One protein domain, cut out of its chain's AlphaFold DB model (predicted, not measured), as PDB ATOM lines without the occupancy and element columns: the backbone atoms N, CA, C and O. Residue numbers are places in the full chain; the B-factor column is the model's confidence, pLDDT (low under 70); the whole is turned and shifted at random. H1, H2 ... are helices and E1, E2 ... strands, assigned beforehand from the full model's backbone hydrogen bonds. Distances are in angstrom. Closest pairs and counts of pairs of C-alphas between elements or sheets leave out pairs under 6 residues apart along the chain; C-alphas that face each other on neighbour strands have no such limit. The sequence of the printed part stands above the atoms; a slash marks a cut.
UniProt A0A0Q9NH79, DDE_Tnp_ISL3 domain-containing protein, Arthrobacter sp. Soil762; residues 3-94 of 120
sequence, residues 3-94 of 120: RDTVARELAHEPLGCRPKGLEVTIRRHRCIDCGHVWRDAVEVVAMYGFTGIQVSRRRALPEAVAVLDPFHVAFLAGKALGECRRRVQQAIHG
ATOM      1  N   ARG A   3      25.843 -59.971 -37.110       70.56
ATOM      2  CA  ARG A   3      26.658 -58.758 -37.214       70.56
ATOM      3  C   ARG A   3      28.091 -59.146 -37.501       70.56
ATOM      4  O   ARG A   3      28.673 -59.950 -36.776       70.56
ATOM      5  N   ASP A   4      28.660 -58.527 -38.515       75.56
ATOM      6  CA  ASP A   4      30.092 -58.548 -38.741       75.56
ATOM      7  C   ASP A   4      30.579 -57.142 -39.095       75.56
ATOM      8  O   ASP A   4      29.836 -56.157 -39.099       75.56
ATOM      9  N   THR A   5      31.887 -57.009 -39.231       71.69
ATOM     10  CA  THR A   5      32.543 -55.721 -39.406       71.69
ATOM     11  C   THR A   5      33.389 -55.794 -40.657       71.69
ATOM     12  O   THR A   5      34.163 -56.734 -40.823       71.69
ATOM     13  N   VAL A   6      33.216 -54.820 -41.546       65.69
ATOM     14  CA  VAL A   6      33.992 -54.734 -42.778       65.69
ATOM     15  C   VAL A   6      34.871 -53.499 -42.685       65.69
ATOM     16  O   VAL A   6      34.368 -52.375 -42.638       65.69
ATOM     17  N   ALA A   7      36.180 -53.724 -42.644       62.22
ATOM     18  CA  ALA A   7      37.170 -52.678 -42.828       62.22
ATOM     19  C   ALA A   7      37.388 -52.454 -44.327       62.22
ATOM     20  O   ALA A   7      37.471 -53.408 -45.109       62.22
ATOM     21  N   ARG A   8      37.458 -51.191 -44.737       61.59
ATOM     22  CA  ARG A   8      37.864 -50.804 -46.083       61.59
ATOM     23  C   ARG A   8      39.024 -49.835 -45.970       61.59
ATOM     24  O   ARG A   8      38.857 -48.707 -45.510       61.59
ATOM     25  N   GLU A   9      40.190 -50.284 -46.414       58.22
ATOM     26  CA  GLU A   9      41.345 -49.420 -46.583       58.22
ATOM     27  C   GLU A   9      41.151 -48.569 -47.841       58.22
ATOM     28  O   GLU A   9      40.906 -49.074 -48.939       58.22
ATOM     29  N   LEU A  10      41.216 -47.252 -47.675       56.38
ATOM     30  CA  LEU A  10      41.095 -46.288 -48.757       56.38
ATOM     31  C   LEU A  10      42.441 -45.584 -48.914       56.38
ATOM     32  O   LEU A  10      42.695 -44.522 -48.333       56.38
ATOM     33  N   ALA A  11      43.323 -46.222 -49.679       51.47
ATOM     34  CA  ALA A  11      44.626 -45.681 -50.033       51.47
ATOM     35  C   ALA A  11      44.513 -44.650 -51.174       51.47
ATOM     36  O   ALA A  11      43.718 -44.799 -52.102       51.47
ATOM     37  N   HIS A  12      45.336 -43.602 -51.104       51.72
ATOM     38  CA  HIS A  12      45.579 -42.659 -52.198       51.72
ATOM     39  C   HIS A  12      46.988 -42.887 -52.763       51.72
ATOM     40  O   HIS A  12      47.924 -43.112 -51.998       51.72
ATOM     41  N   GLU A  13      47.154 -42.752 -54.082       44.78
ATOM     42  CA  GLU A  13      48.446 -42.813 -54.780       44.78
ATOM     43  C   GLU A  13      49.185 -41.460 -54.688       44.78
ATOM     44  O   GLU A  13      48.688 -40.457 -55.195       44.78
ATOM     45  N   PRO A  14      50.302 -41.343 -53.948       50.09
ATOM     46  CA  PRO A  14      50.707 -40.063 -53.374       50.09
ATOM     47  C   PRO A  14      51.516 -39.173 -54.328       50.09
ATOM     48  O   PRO A  14      52.515 -39.588 -54.908       50.09
ATOM     49  N   LEU A  15      51.183 -37.880 -54.343       43.47
ATOM     50  CA  LEU A  15      52.118 -36.816 -54.713       43.47
ATOM     51  C   LEU A  15      53.133 -36.637 -53.562       43.47
ATOM     52  O   LEU A  15      52.914 -35.862 -52.632       43.47
ATOM     53  N   GLY A  16      54.224 -37.408 -53.586       48.19
ATOM     54  CA  GLY A  16      55.480 -37.092 -52.883       48.19
ATOM     55  C   GLY A  16      55.540 -37.221 -51.347       48.19
ATOM     56  O   GLY A  16      56.527 -36.790 -50.758       48.19
ATOM     57  N   CYS A  17      54.550 -37.811 -50.666       48.91
ATOM     58  CA  CYS A  17      54.555 -38.013 -49.205       48.91
ATOM     59  C   CYS A  17      54.190 -39.459 -48.808       48.91
ATOM     60  O   CYS A  17      53.511 -40.152 -49.563       48.91
ATOM     61  N   ARG A  18      54.650 -39.936 -47.628       50.75
ATOM     62  CA  ARG A  18      54.292 -41.279 -47.113       50.75
ATOM     63  C   ARG A  18      52.762 -41.422 -47.101       50.75
ATOM     64  O   ARG A  18      52.107 -40.540 -46.538       50.75
ATOM     65  N   PRO A  19      52.191 -42.494 -47.680       46.69
ATOM     66  CA  PRO A  19      50.747 -42.650 -47.752       46.69
ATOM     67  C   PRO A  19      50.166 -42.722 -46.340       46.69
ATOM     68  O   PRO A  19      50.592 -43.530 -45.515       46.69
ATOM     69  N   LYS A  20      49.195 -41.854 -46.057       53.88
ATOM     70  CA  LYS A  20      48.312 -41.997 -44.901       53.88
ATOM     71  C   LYS A  20      46.963 -42.464 -45.433       53.88
ATOM     72  O   LYS A  20      46.210 -41.661 -45.981       53.88
ATOM     73  N   GLY A  21      46.725 -43.772 -45.357       53.34
ATOM     74  CA  GLY A  21      45.447 -44.377 -45.717       53.34
ATOM     75  C   GLY A  21      44.348 -43.957 -44.742       53.34
ATOM     76  O   GLY A  21      44.617 -43.686 -43.569       53.34
ATOM     77  N   LEU A  22      43.116 -43.876 -45.241       60.12
ATOM     78  CA  LEU A  22      41.926 -43.806 -44.401       60.12
ATOM     79  C   LEU A  22      41.360 -45.224 -44.311       60.12
ATOM     80  O   LEU A  22      40.827 -45.731 -45.293       60.12
ATOM     81  N   GLU A  23      41.495 -45.874 -43.161       62.56
ATOM     82  CA  GLU A  23      40.789 -47.125 -42.896       62.56
ATOM     83  C   GLU A  23      39.431 -46.791 -42.280       62.56
ATOM     84  O   GLU A  23      39.353 -46.121 -41.249       62.56
ATOM     85  N   VAL A  24      38.353 -47.211 -42.943       68.38
ATOM     86  CA  VAL A  24      36.987 -47.017 -42.448       68.38
ATOM     87  C   VAL A  24      36.399 -48.374 -42.119       68.38
ATOM     88  O   VAL A  24      36.297 -49.249 -42.980       68.38
ATOM     89  N   THR A  25      35.977 -48.526 -40.872       69.56
ATOM     90  CA  THR A  25      35.379 -49.753 -40.362       69.56
ATOM     91  C   THR A  25      33.882 -49.545 -40.204       69.56
ATOM     92  O   THR A  25      33.447 -48.781 -39.345       69.56
ATOM     93  N   ILE A  26      33.092 -50.212 -41.045       79.88
ATOM     94  CA  ILE A  26      31.635 -50.056 -41.083       79.88
ATOM     95  C   ILE A  26      30.991 -51.353 -40.600       79.88
ATOM     96  O   ILE A  26      31.393 -52.457 -40.991       79.88
ATOM     97  N   ARG A  27      29.977 -51.231 -39.740       80.12
ATOM     98  CA  ARG A  27      29.187 -52.385 -39.310       80.12
ATOM     99  C   ARG A  27      28.346 -52.883 -40.476       80.12
ATOM    100  O   ARG A  27      27.716 -52.097 -41.186       80.12
ATOM    101  N   ARG A  28      28.359 -54.197 -40.675       84.75
ATOM    102  CA  ARG A  28      27.543 -54.881 -41.670       84.75
ATOM    103  C   ARG A  28      26.578 -55.812 -40.953       84.75
ATOM    104  O   ARG A  28      26.924 -56.536 -40.018       84.75
ATOM    105  N   HIS A  29      25.346 -55.769 -41.423       85.31
ATOM    106  CA  HIS A  29      24.200 -56.413 -40.816       85.31
ATOM    107  C   HIS A  29      23.603 -57.395 -41.806       85.31
ATOM    108  O   HIS A  29      23.498 -57.083 -42.991       85.31
ATOM    109  N   ARG A  30      23.208 -58.573 -41.323       86.44
ATOM    110  CA  ARG A  30      22.474 -59.569 -42.106       86.44
ATOM    111  C   ARG A  30      21.182 -59.964 -41.391       86.44
ATOM    112  O   ARG A  30      21.208 -60.366 -40.219       86.44
ATOM    113  N   CYS A  31      20.065 -59.889 -42.111       86.12
ATOM    114  CA  CYS A  31      18.784 -60.433 -41.675       86.12
ATOM    115  C   CYS A  31      18.843 -61.965 -41.716       86.12
ATOM    116  O   CYS A  31      19.328 -62.534 -42.693       86.12
ATOM    117  N   ILE A  32      18.380 -62.631 -40.657       83.19
ATOM    118  CA  ILE A  32      18.388 -64.102 -40.599       83.19
ATOM    119  C   ILE A  32      17.260 -64.668 -41.467       83.19
ATOM    120  O   ILE A  32      17.471 -65.663 -42.147       83.19
ATOM    121  N   ASP A  33      16.113 -63.991 -41.497       82.69
ATOM    122  CA  ASP A  33      14.892 -64.519 -42.108       82.69
ATOM    123  C   ASP A  33      14.879 -64.366 -43.634       82.69
ATOM    124  O   ASP A  33      14.472 -65.278 -44.346       82.69
ATOM    125  N   CYS A  34      15.364 -63.235 -44.160       88.88
ATOM    126  CA  CYS A  34      15.393 -62.967 -45.605       88.88
ATOM    127  C   CYS A  34      16.807 -62.893 -46.204       88.88
ATOM    128  O   CYS A  34      16.961 -62.686 -47.407       88.88
ATOM    129  N   GLY A  35      17.857 -63.010 -45.385       85.44
ATOM    130  CA  GLY A  35      19.250 -62.959 -45.848       85.44
ATOM    131  C   GLY A  35      19.740 -61.582 -46.317       85.44
ATOM    132  O   GLY A  35      20.905 -61.468 -46.698       85.44
ATOM    133  N   HIS A  36      18.897 -60.543 -46.281       88.19
ATOM    134  CA  HIS A  36      19.253 -59.187 -46.711       88.19
ATOM    135  C   HIS A  36      20.463 -58.653 -45.933       88.19
ATOM    136  O   HIS A  36      20.535 -58.807 -44.711       88.19
ATOM    137  N   VAL A  37      21.398 -58.007 -46.639       86.12
ATOM    138  CA  VAL A  37      22.628 -57.451 -46.062       86.12
ATOM    139  C   VAL A  37      22.684 -55.942 -46.262       86.12
ATOM    140  O   VAL A  37      22.648 -55.472 -47.395       86.12
ATOM    141  N   TRP A  38      22.873 -55.198 -45.174       84.56
ATOM    142  CA  TRP A  38      23.030 -53.742 -45.200       84.56
ATOM    143  C   TRP A  38      24.215 -53.287 -44.344       84.56
ATOM    144  O   TRP A  38      24.858 -54.091 -43.663       84.56
ATOM    145  N   ARG A  39      24.565 -52.004 -44.438       84.50
ATOM    146  CA  ARG A  39      25.690 -51.386 -43.725       84.50
ATOM    147  C   ARG A  39      25.241 -50.068 -43.111       84.50
ATOM    148  O   ARG A  39      24.365 -49.421 -43.678       84.50
ATOM    149  N   ASP A  40      25.864 -49.677 -42.007       83.19
ATOM    150  CA  ASP A  40      25.631 -48.353 -41.427       83.19
ATOM    151  C   ASP A  40      26.163 -47.254 -42.362       83.19
ATOM    152  O   ASP A  40      27.184 -47.428 -43.039       83.19
ATOM    153  N   ALA A  41      25.471 -46.116 -42.400       82.12
ATOM    154  CA  ALA A  41      25.951 -44.933 -43.099       82.12
ATOM    155  C   ALA A  41      27.023 -44.224 -42.259       82.12
ATOM    156  O   ALA A  41      26.941 -44.168 -41.034       82.12
ATOM    157  N   VAL A  42      28.028 -43.660 -42.928       83.25
ATOM    158  CA  VAL A  42      28.979 -42.746 -42.287       83.25
ATOM    159  C   VAL A  42      28.500 -41.329 -42.561       83.25
ATOM    160  O   VAL A  42      28.479 -40.907 -43.713       83.25
ATOM    161  N   GLU A  43      28.116 -40.602 -41.515       82.94
ATOM    162  CA  GLU A  43      27.556 -39.250 -41.648       82.94
ATOM    163  C   GLU A  43      28.606 -38.151 -41.487       82.94
ATOM    164  O   GLU A  43      28.510 -37.105 -42.121       82.94
ATOM    165  N   VAL A  44      29.624 -38.379 -40.654       82.81
ATOM    166  CA  VAL A  44      30.650 -37.384 -40.334       82.81
ATOM    167  C   VAL A  44      32.028 -38.031 -40.349       82.81
ATOM    168  O   VAL A  44      32.231 -39.110 -39.795       82.81
ATOM    169  N   VAL A  45      32.995 -37.346 -40.956       81.69
ATOM    170  CA  VAL A  45      34.411 -37.717 -40.931       81.69
ATOM    171  C   VAL A  45      35.201 -36.579 -40.293       81.69
ATOM    172  O   VAL A  45      35.301 -35.488 -40.855       81.69
ATOM    173  N   ALA A  46      35.788 -36.843 -39.126       82.25
ATOM    174  CA  ALA A  46      36.742 -35.942 -38.489       82.25
ATOM    175  C   ALA A  46      38.124 -36.103 -39.136       82.25
ATOM    176  O   ALA A  46      38.659 -37.207 -39.244       82.25
ATOM    177  N   MET A  47      38.698 -35.002 -39.618       77.38
ATOM    178  CA  MET A  47      39.910 -35.008 -40.432       77.38
ATOM    179  C   MET A  47      40.914 -33.988 -39.912       77.38
ATOM    180  O   MET A  47      40.565 -32.845 -39.640       77.38
ATOM    181  N   TYR A  48      42.193 -34.351 -39.869       72.56
ATOM    182  CA  TYR A  48      43.286 -33.440 -39.515       72.56
ATOM    183  C   TYR A  48      43.724 -32.583 -40.720       72.56
ATOM    184  O   TYR A  48      44.882 -32.588 -41.107       72.56
ATOM    185  N   GLY A  49      42.792 -31.907 -41.399       64.25
ATOM    186  CA  GLY A  49      43.085 -30.859 -42.399       64.25
ATOM    187  C   GLY A  49      43.976 -31.212 -43.610       64.25
ATOM    188  O   GLY A  49      44.249 -30.337 -44.424       64.25
ATOM    189  N   PHE A  50      44.435 -32.456 -43.770       65.81
ATOM    190  CA  PHE A  50      45.357 -32.846 -44.834       65.81
ATOM    191  C   PHE A  50      44.613 -33.140 -46.144       65.81
ATOM    192  O   PHE A  50      43.708 -33.981 -46.191       65.81
ATOM    193  N   THR A  51      45.039 -32.490 -47.230       62.25
ATOM    194  CA  THR A  51      44.391 -32.553 -48.551       62.25
ATOM    195  C   THR A  51      44.295 -33.974 -49.112       62.25
ATOM    196  O   THR A  51      43.286 -34.319 -49.725       62.25
ATOM    197  N   GLY A  52      45.287 -34.838 -48.855       66.00
ATOM    198  CA  GLY A  52      45.290 -36.214 -49.370       66.00
ATOM    199  C   GLY A  52      44.136 -37.077 -48.849       66.00
ATOM    200  O   GLY A  52      43.580 -37.881 -49.596       66.00
ATOM    201  N   ILE A  53      43.694 -36.864 -47.605       66.56
ATOM    202  CA  ILE A  53      42.540 -37.599 -47.064       66.56
ATOM    203  C   ILE A  53      41.239 -37.014 -47.607       66.56
ATOM    204  O   ILE A  53      40.294 -37.759 -47.833       66.56
ATOM    205  N   GLN A  54      41.172 -35.704 -47.878       71.94
ATOM    206  CA  GLN A  54      39.956 -35.085 -48.427       71.94
ATOM    207  C   GLN A  54      39.596 -35.676 -49.792       71.94
ATOM    208  O   GLN A  54      38.423 -35.930 -50.062       71.94
ATOM    209  N   VAL A  55      40.599 -35.950 -50.630       73.69
ATOM    210  CA  VAL A  55      40.403 -36.617 -51.927       73.69
ATOM    211  C   VAL A  55      39.859 -38.039 -51.743       73.69
ATOM    212  O   VAL A  55      38.895 -38.410 -52.411       73.69
ATOM    213  N   SER A  56      40.425 -38.814 -50.811       72.25
ATOM    214  CA  SER A  56      39.960 -40.174 -50.493       72.25
ATOM    215  C   SER A  56      38.527 -40.176 -49.944       72.25
ATOM    216  O   SER A  56      37.652 -40.864 -50.476       72.25
ATOM    217  N   ARG A  57      38.244 -39.311 -48.960       79.94
ATOM    218  CA  ARG A  57      36.905 -39.127 -48.383       79.94
ATOM    219  C   ARG A  57      35.883 -38.731 -49.447       79.94
ATOM    220  O   ARG A  57      34.840 -39.361 -49.503       79.94
ATOM    221  N   ARG A  58      36.174 -37.776 -50.340       80.12
ATOM    222  CA  ARG A  58      35.232 -37.380 -51.412       80.12
ATOM    223  C   ARG A  58      34.862 -38.531 -52.352       80.12
ATOM    224  O   ARG A  58      33.738 -38.562 -52.833       80.12
ATOM    225  N   ARG A  59      35.790 -39.452 -52.633       78.19
ATOM    226  CA  ARG A  59      35.529 -40.612 -53.503       78.19
ATOM    227  C   ARG A  59      34.750 -41.714 -52.792       78.19
ATOM    228  O   ARG A  59      33.913 -42.359 -53.410       78.19
ATOM    229  N   ALA A  60      35.064 -41.966 -51.526       77.75
ATOM    230  CA  ALA A  60      34.535 -43.120 -50.808       77.75
ATOM    231  C   ALA A  60      33.285 -42.819 -49.975       77.75
ATOM    232  O   ALA A  60      32.460 -43.708 -49.782       77.75
ATOM    233  N   LEU A  61      33.166 -41.591 -49.473       82.62
ATOM    234  CA  LEU A  61      32.128 -41.123 -48.558       82.62
ATOM    235  C   LEU A  61      31.654 -39.719 -48.994       82.62
ATOM    236  O   LEU A  61      31.908 -38.736 -48.287       82.62
ATOM    237  N   PRO A  62      31.019 -39.596 -50.176       82.12
ATOM    238  CA  PRO A  62      30.620 -38.299 -50.727       82.12
ATOM    239  C   PRO A  62      29.605 -37.575 -49.834       82.12
ATOM    240  O   PRO A  62      29.725 -36.367 -49.636       82.12
ATOM    241  N   GLU A  63      28.686 -38.329 -49.227       82.31
ATOM    242  CA  GLU A  63      27.611 -37.802 -48.376       82.31
ATOM    243  C   GLU A  63      28.071 -37.449 -46.951       82.31
ATOM    244  O   GLU A  63      27.416 -36.680 -46.255       82.31
ATOM    245  N   ALA A  64      29.208 -37.984 -46.494       84.31
ATOM    246  CA  ALA A  64      29.645 -37.820 -45.110       84.31
ATOM    247  C   ALA A  64      30.283 -36.448 -44.900       84.31
ATOM    248  O   ALA A  64      31.316 -36.193 -45.507       84.31
ATOM    249  N   VAL A  65      29.765 -35.582 -44.032       85.00
ATOM    250  CA  VAL A  65      30.305 -34.238 -43.760       85.00
ATOM    251  C   VAL A  65      31.742 -34.315 -43.231       85.00
ATOM    252  O   VAL A  65      32.032 -35.028 -42.276       85.00
ATOM    253  N   ALA A  66      32.662 -33.552 -43.830       83.69
ATOM    254  CA  ALA A  66      34.026 -33.435 -43.315       83.69
ATOM    255  C   ALA A  66      34.113 -32.319 -42.271       83.69
ATOM    256  O   ALA A  66      33.845 -31.158 -42.582       83.69
ATOM    257  N   VAL A  67      34.554 -32.670 -41.067       83.62
ATOM    258  CA  VAL A  67      34.828 -31.726 -39.976       83.62
ATOM    259  C   VAL A  67      36.303 -31.768 -39.598       83.62
ATOM    260  O   VAL A  67      36.998 -32.758 -39.837       83.62
ATOM    261  N   LEU A  68      36.805 -30.682 -39.017       81.44
ATOM    262  CA  LEU A  68      38.148 -30.670 -38.449       81.44
ATOM    263  C   LEU A  68      38.159 -31.508 -37.167       81.44
ATOM    264  O   LEU A  68      37.255 -31.391 -36.342       81.44
ATOM    265  N   ASP A  69      39.174 -32.352 -37.009       80.50
ATOM    266  CA  ASP A  69      39.306 -33.194 -35.822       80.50
ATOM    267  C   ASP A  69      39.503 -32.346 -34.543       80.50
ATOM    268  O   ASP A  69      40.473 -31.581 -34.477       80.50
ATOM    269  N   PRO A  70      38.632 -32.464 -33.519       78.75
ATOM    270  CA  PRO A  70      38.714 -31.642 -32.311       78.75
ATOM    271  C   PRO A  70      40.031 -31.791 -31.539       78.75
ATOM    272  O   PRO A  70      40.529 -30.810 -30.982       78.75
ATOM    273  N   PHE A  71      40.636 -32.984 -31.528       82.56
ATOM    274  CA  PHE A  71      41.931 -33.195 -30.875       82.56
ATOM    275  C   PHE A  71      43.051 -32.490 -31.635       82.56
ATOM    276  O   PHE A  71      43.941 -31.894 -31.024       82.56
ATOM    277  N   HIS A  72      42.989 -32.495 -32.964       80.69
ATOM    278  CA  HIS A  72      43.913 -31.747 -33.801       80.69
ATOM    279  C   HIS A  72      43.753 -30.234 -33.613       80.69
ATOM    280  O   HIS A  72      44.760 -29.536 -33.500       80.69
ATOM    281  N   VAL A  73      42.518 -29.726 -33.495       83.12
ATOM    282  CA  VAL A  73      42.260 -28.316 -33.140       83.12
ATOM    283  C   VAL A  73      42.911 -27.968 -31.808       83.12
ATOM    284  O   VAL A  73      43.658 -26.992 -31.728       83.12
ATOM    285  N   ALA A  74      42.675 -28.779 -30.775       88.06
ATOM    286  CA  ALA A  74      43.249 -28.560 -29.451       88.06
ATOM    287  C   ALA A  74      44.787 -28.595 -29.484       88.06
ATOM    288  O   ALA A  74      45.445 -27.740 -28.887       88.06
ATOM    289  N   PHE A  75      45.372 -29.534 -30.233       86.94
ATOM    290  CA  PHE A  75      46.818 -29.622 -30.430       86.94
ATOM    291  C   PHE A  75      47.390 -28.374 -31.119       86.94
ATOM    292  O   PHE A  75      48.389 -27.818 -30.652       86.94
ATOM    293  N   LEU A  76      46.762 -27.909 -32.205       86.94
ATOM    294  CA  LEU A  76      47.184 -26.706 -32.930       86.94
ATOM    295  C   LEU A  76      47.066 -25.451 -32.062       86.94
ATOM    296  O   LEU A  76      47.996 -24.643 -32.024       86.94
ATOM    297  N   ALA A  77      45.970 -25.316 -31.314       88.81
ATOM    298  CA  ALA A  77      45.793 -24.230 -30.359       88.81
ATOM    299  C   ALA A  77      46.892 -24.254 -29.285       88.81
ATOM    300  O   ALA A  77      47.524 -23.232 -29.018       88.81
ATOM    301  N   GLY A  78      47.195 -25.429 -28.725       93.69
ATOM    302  CA  GLY A  78      48.278 -25.602 -27.756       93.69
ATOM    303  C   GLY A  78      49.654 -25.221 -28.316       93.69
ATOM    304  O   GLY A  78      50.437 -24.557 -27.634       93.69
ATOM    305  N   LYS A  79      49.939 -25.577 -29.576       91.12
ATOM    306  CA  LYS A  79      51.159 -25.157 -30.286       91.12
ATOM    307  C   LYS A  79      51.243 -23.639 -30.429       91.12
ATOM    308  O   LYS A  79      52.257 -23.062 -30.035       91.12
ATOM    309  N   ALA A  80      50.180 -23.003 -30.919       91.75
ATOM    310  CA  ALA A  80      50.125 -21.554 -31.100       91.75
ATOM    311  C   ALA A  80      50.303 -20.807 -29.767       91.75
ATOM    312  O   ALA A  80      51.114 -19.887 -29.665       91.75
ATOM    313  N   LEU A  81      49.627 -21.258 -28.705       96.06
ATOM    314  CA  LEU A  81      49.796 -20.704 -27.361       96.06
ATOM    315  C   LEU A  81      51.228 -20.888 -26.838       96.06
ATOM    316  O   LEU A  81      51.779 -19.976 -26.220       96.06
ATOM    317  N   GLY A  82      51.862 -22.031 -27.117       94.19
ATOM    318  CA  GLY A  82      53.267 -22.277 -26.788       94.19
ATOM    319  C   GLY A  82      54.220 -21.290 -27.470       94.19
ATOM    320  O   GLY A  82      55.136 -20.777 -26.823       94.19
ATOM    321  N   GLU A  83      53.980 -20.971 -28.741       92.94
ATOM    322  CA  GLU A  83      54.755 -19.974 -29.491       92.94
ATOM    323  C   GLU A  83      54.541 -18.556 -28.962       92.94
ATOM    324  O   GLU A  83      55.518 -17.839 -28.723       92.94
ATOM    325  N   CYS A  84      53.289 -18.161 -28.718       94.38
ATOM    326  CA  CYS A  84      52.956 -16.878 -28.102       94.38
ATOM    327  C   CYS A  84      53.644 -16.725 -26.741       94.38
ATOM    328  O   CYS A  84      54.330 -15.728 -26.507       94.38
ATOM    329  N   ARG A  85      53.544 -17.741 -25.874       92.62
ATOM    330  CA  ARG A  85      54.222 -17.758 -24.573       92.62
ATOM    331  C   ARG A  85      55.731 -17.616 -24.738       92.62
ATOM    332  O   ARG A  85      56.332 -16.785 -24.064       92.62
ATOM    333  N   ARG A  86      56.348 -18.390 -25.637       89.88
ATOM    334  CA  ARG A  86      57.798 -18.344 -25.876       89.88
ATOM    335  C   ARG A  86      58.249 -16.961 -26.346       89.88
ATOM    336  O   ARG A  86      59.257 -16.472 -25.850       89.88
ATOM    337  N   ARG A  87      57.499 -16.310 -27.241       91.44
ATOM    338  CA  ARG A  87      57.787 -14.940 -27.699       91.44
ATOM    339  C   ARG A  87      57.743 -13.929 -26.559       91.44
ATOM    340  O   ARG A  87      58.671 -13.142 -26.424       91.44
ATOM    341  N   VAL A  88      56.696 -13.972 -25.733       92.12
ATOM    342  CA  VAL A  88      56.548 -13.069 -24.581       92.12
ATOM    343  C   VAL A  88      57.678 -13.287 -23.575       92.12
ATOM    344  O   VAL A  88      58.331 -12.334 -23.167       92.12
ATOM    345  N   GLN A  89      57.974 -14.542 -23.239       88.19
ATOM    346  CA  GLN A  89      59.060 -14.890 -22.319       88.19
ATOM    347  C   GLN A  89      60.424 -14.423 -22.843       88.19
ATOM    348  O   GLN A  89      61.209 -13.861 -22.087       88.19
ATOM    349  N   GLN A  90      60.689 -14.577 -24.144       87.81
ATOM    350  CA  GLN A  90      61.918 -14.079 -24.770       87.81
ATOM    351  C   GLN A  90      62.001 -12.550 -24.784       87.81
ATOM    352  O   GLN A  90      63.088 -12.009 -24.606       87.81
ATOM    353  N   ALA A  91      60.876 -11.855 -24.982       86.56
ATOM    354  CA  ALA A  91      60.833 -10.395 -24.952       86.56
ATOM    355  C   ALA A  91      61.134  -9.834 -23.553       86.56
ATOM    356  O   ALA A  91      61.761  -8.787 -23.444       86.56
ATOM    357  N   ILE A  92      60.710 -10.538 -22.498       88.25
ATOM    358  CA  ILE A  92      60.908 -10.115 -21.105       88.25
ATOM    359  C   ILE A  92      62.288 -10.539 -20.579       88.25
ATOM    360  O   ILE A  92      62.959  -9.754 -19.915       88.25
ATOM    361  N   HIS A  93      62.716 -11.775 -20.854       83.62
ATOM    362  CA  HIS A  93      63.871 -12.396 -20.189       83.62
ATOM    363  C   HIS A  93      65.091 -12.613 -21.098       83.62
ATOM    364  O   HIS A  93      66.136 -13.050 -20.619       83.62
ATOM    365  N   GLY A  94      64.994 -12.329 -22.402       79.44
ATOM    366  CA  GLY A  94      66.034 -12.679 -23.371       79.44
ATOM    367  C   GLY A  94      66.042 -14.173 -23.730       79.44
ATOM    368  O   GLY A  94      65.154 -14.940 -23.356       79.44
TER     369      GLY A  94
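This is residues 3 to 94 of the 120 residues of the protein "DDE_Tnp_ISL3 domain-containing protein" of Arthrobacter sp. Soil762 (UniProt A0A0Q9NH79). A long, thin model in which an antiparallel three-stranded sheet, built on the long hairpin of E1 and E2 with the short E3 beside E2, makes one end, and the helix H2 sticks out at the other end with its residues 74 to 93. Between them sits a small unit of two short parallel strands, E4 and E5, joined through H1, which also meets the ends of E1 and E2 around Leu 10 and Leu 22. The printed part has 92 residues with two named helices and five named strands, in the order E1 E2 E3 E4 H1 E5 H2, and its class is mixed, helices and strands. The whole is extended, with a radius of gyration of the C-alphas of 20.3 A and spans of 75 by 30 by 20 A, a rod.

E1, residues 3 to 10, E2, residues 22 to 30, and E3, residues 37 to 39, form a meander, each strand the antiparallel neighbour of the one before, with E1 and E3 as edge strands. E1 and E2 are a hairpin at 154 degrees, with N 6 and O 26 3.0 A apart and N 8 and O 24 2.9 A apart. E2 and E3 are a hairpin at 143 degrees, with N 29 and O 38 within hydrogen-bond range at 2.8 A. H1, residues 51 to 60, only grazes this sheet, with its residues 52 to 60; its closest C-alphas to E2 are those of Ile 53 and Leu 22, 6.8 A apart. E4, residues 44 to 47, H1 and E5, residues 65 to 68, make a strand-helix-strand unit, two parallel neighbour strands with a helix between, and its crossover is right-handed. E4 and E5 stand at 33 degrees, with N 45 and O 65 2.8 A apart. The closest C-alphas of E4 and H1 are those of Met 47 and Ile 53, 7.6 A apart. H2, residues 70 to 93, is apart from H1, and its closest C-alpha to E4 is that of Pro 70, 7.8 A from that of Ala 46. Every O i to N i+4 pair is within hydrogen-bond range in H2, and 5 of 6 are in H1.

E2 measures 25.1 A and E1 22.3 A, E1 beginning at C-alpha 3 (26.658, -58.758, -37.214). E3 measures 7.2 A, E4 9.6 A, E5 10.1 A and H1 14.6 A, with C-alpha 51 at (44.391, -32.553, -48.551). H2 measures 33.9 A and ends at C-alpha 93 (63.871, -12.396, -20.189).

The C-alphas farthest apart, those of Asp 33 and Gly 94, are 75.2 A apart. The printed part has no cut. The link E1 to E2 is long, with 11 residues. The mean pLDDT of the printed part is 76.7, and residues 6 to 25 and 49 to 53 are under 70.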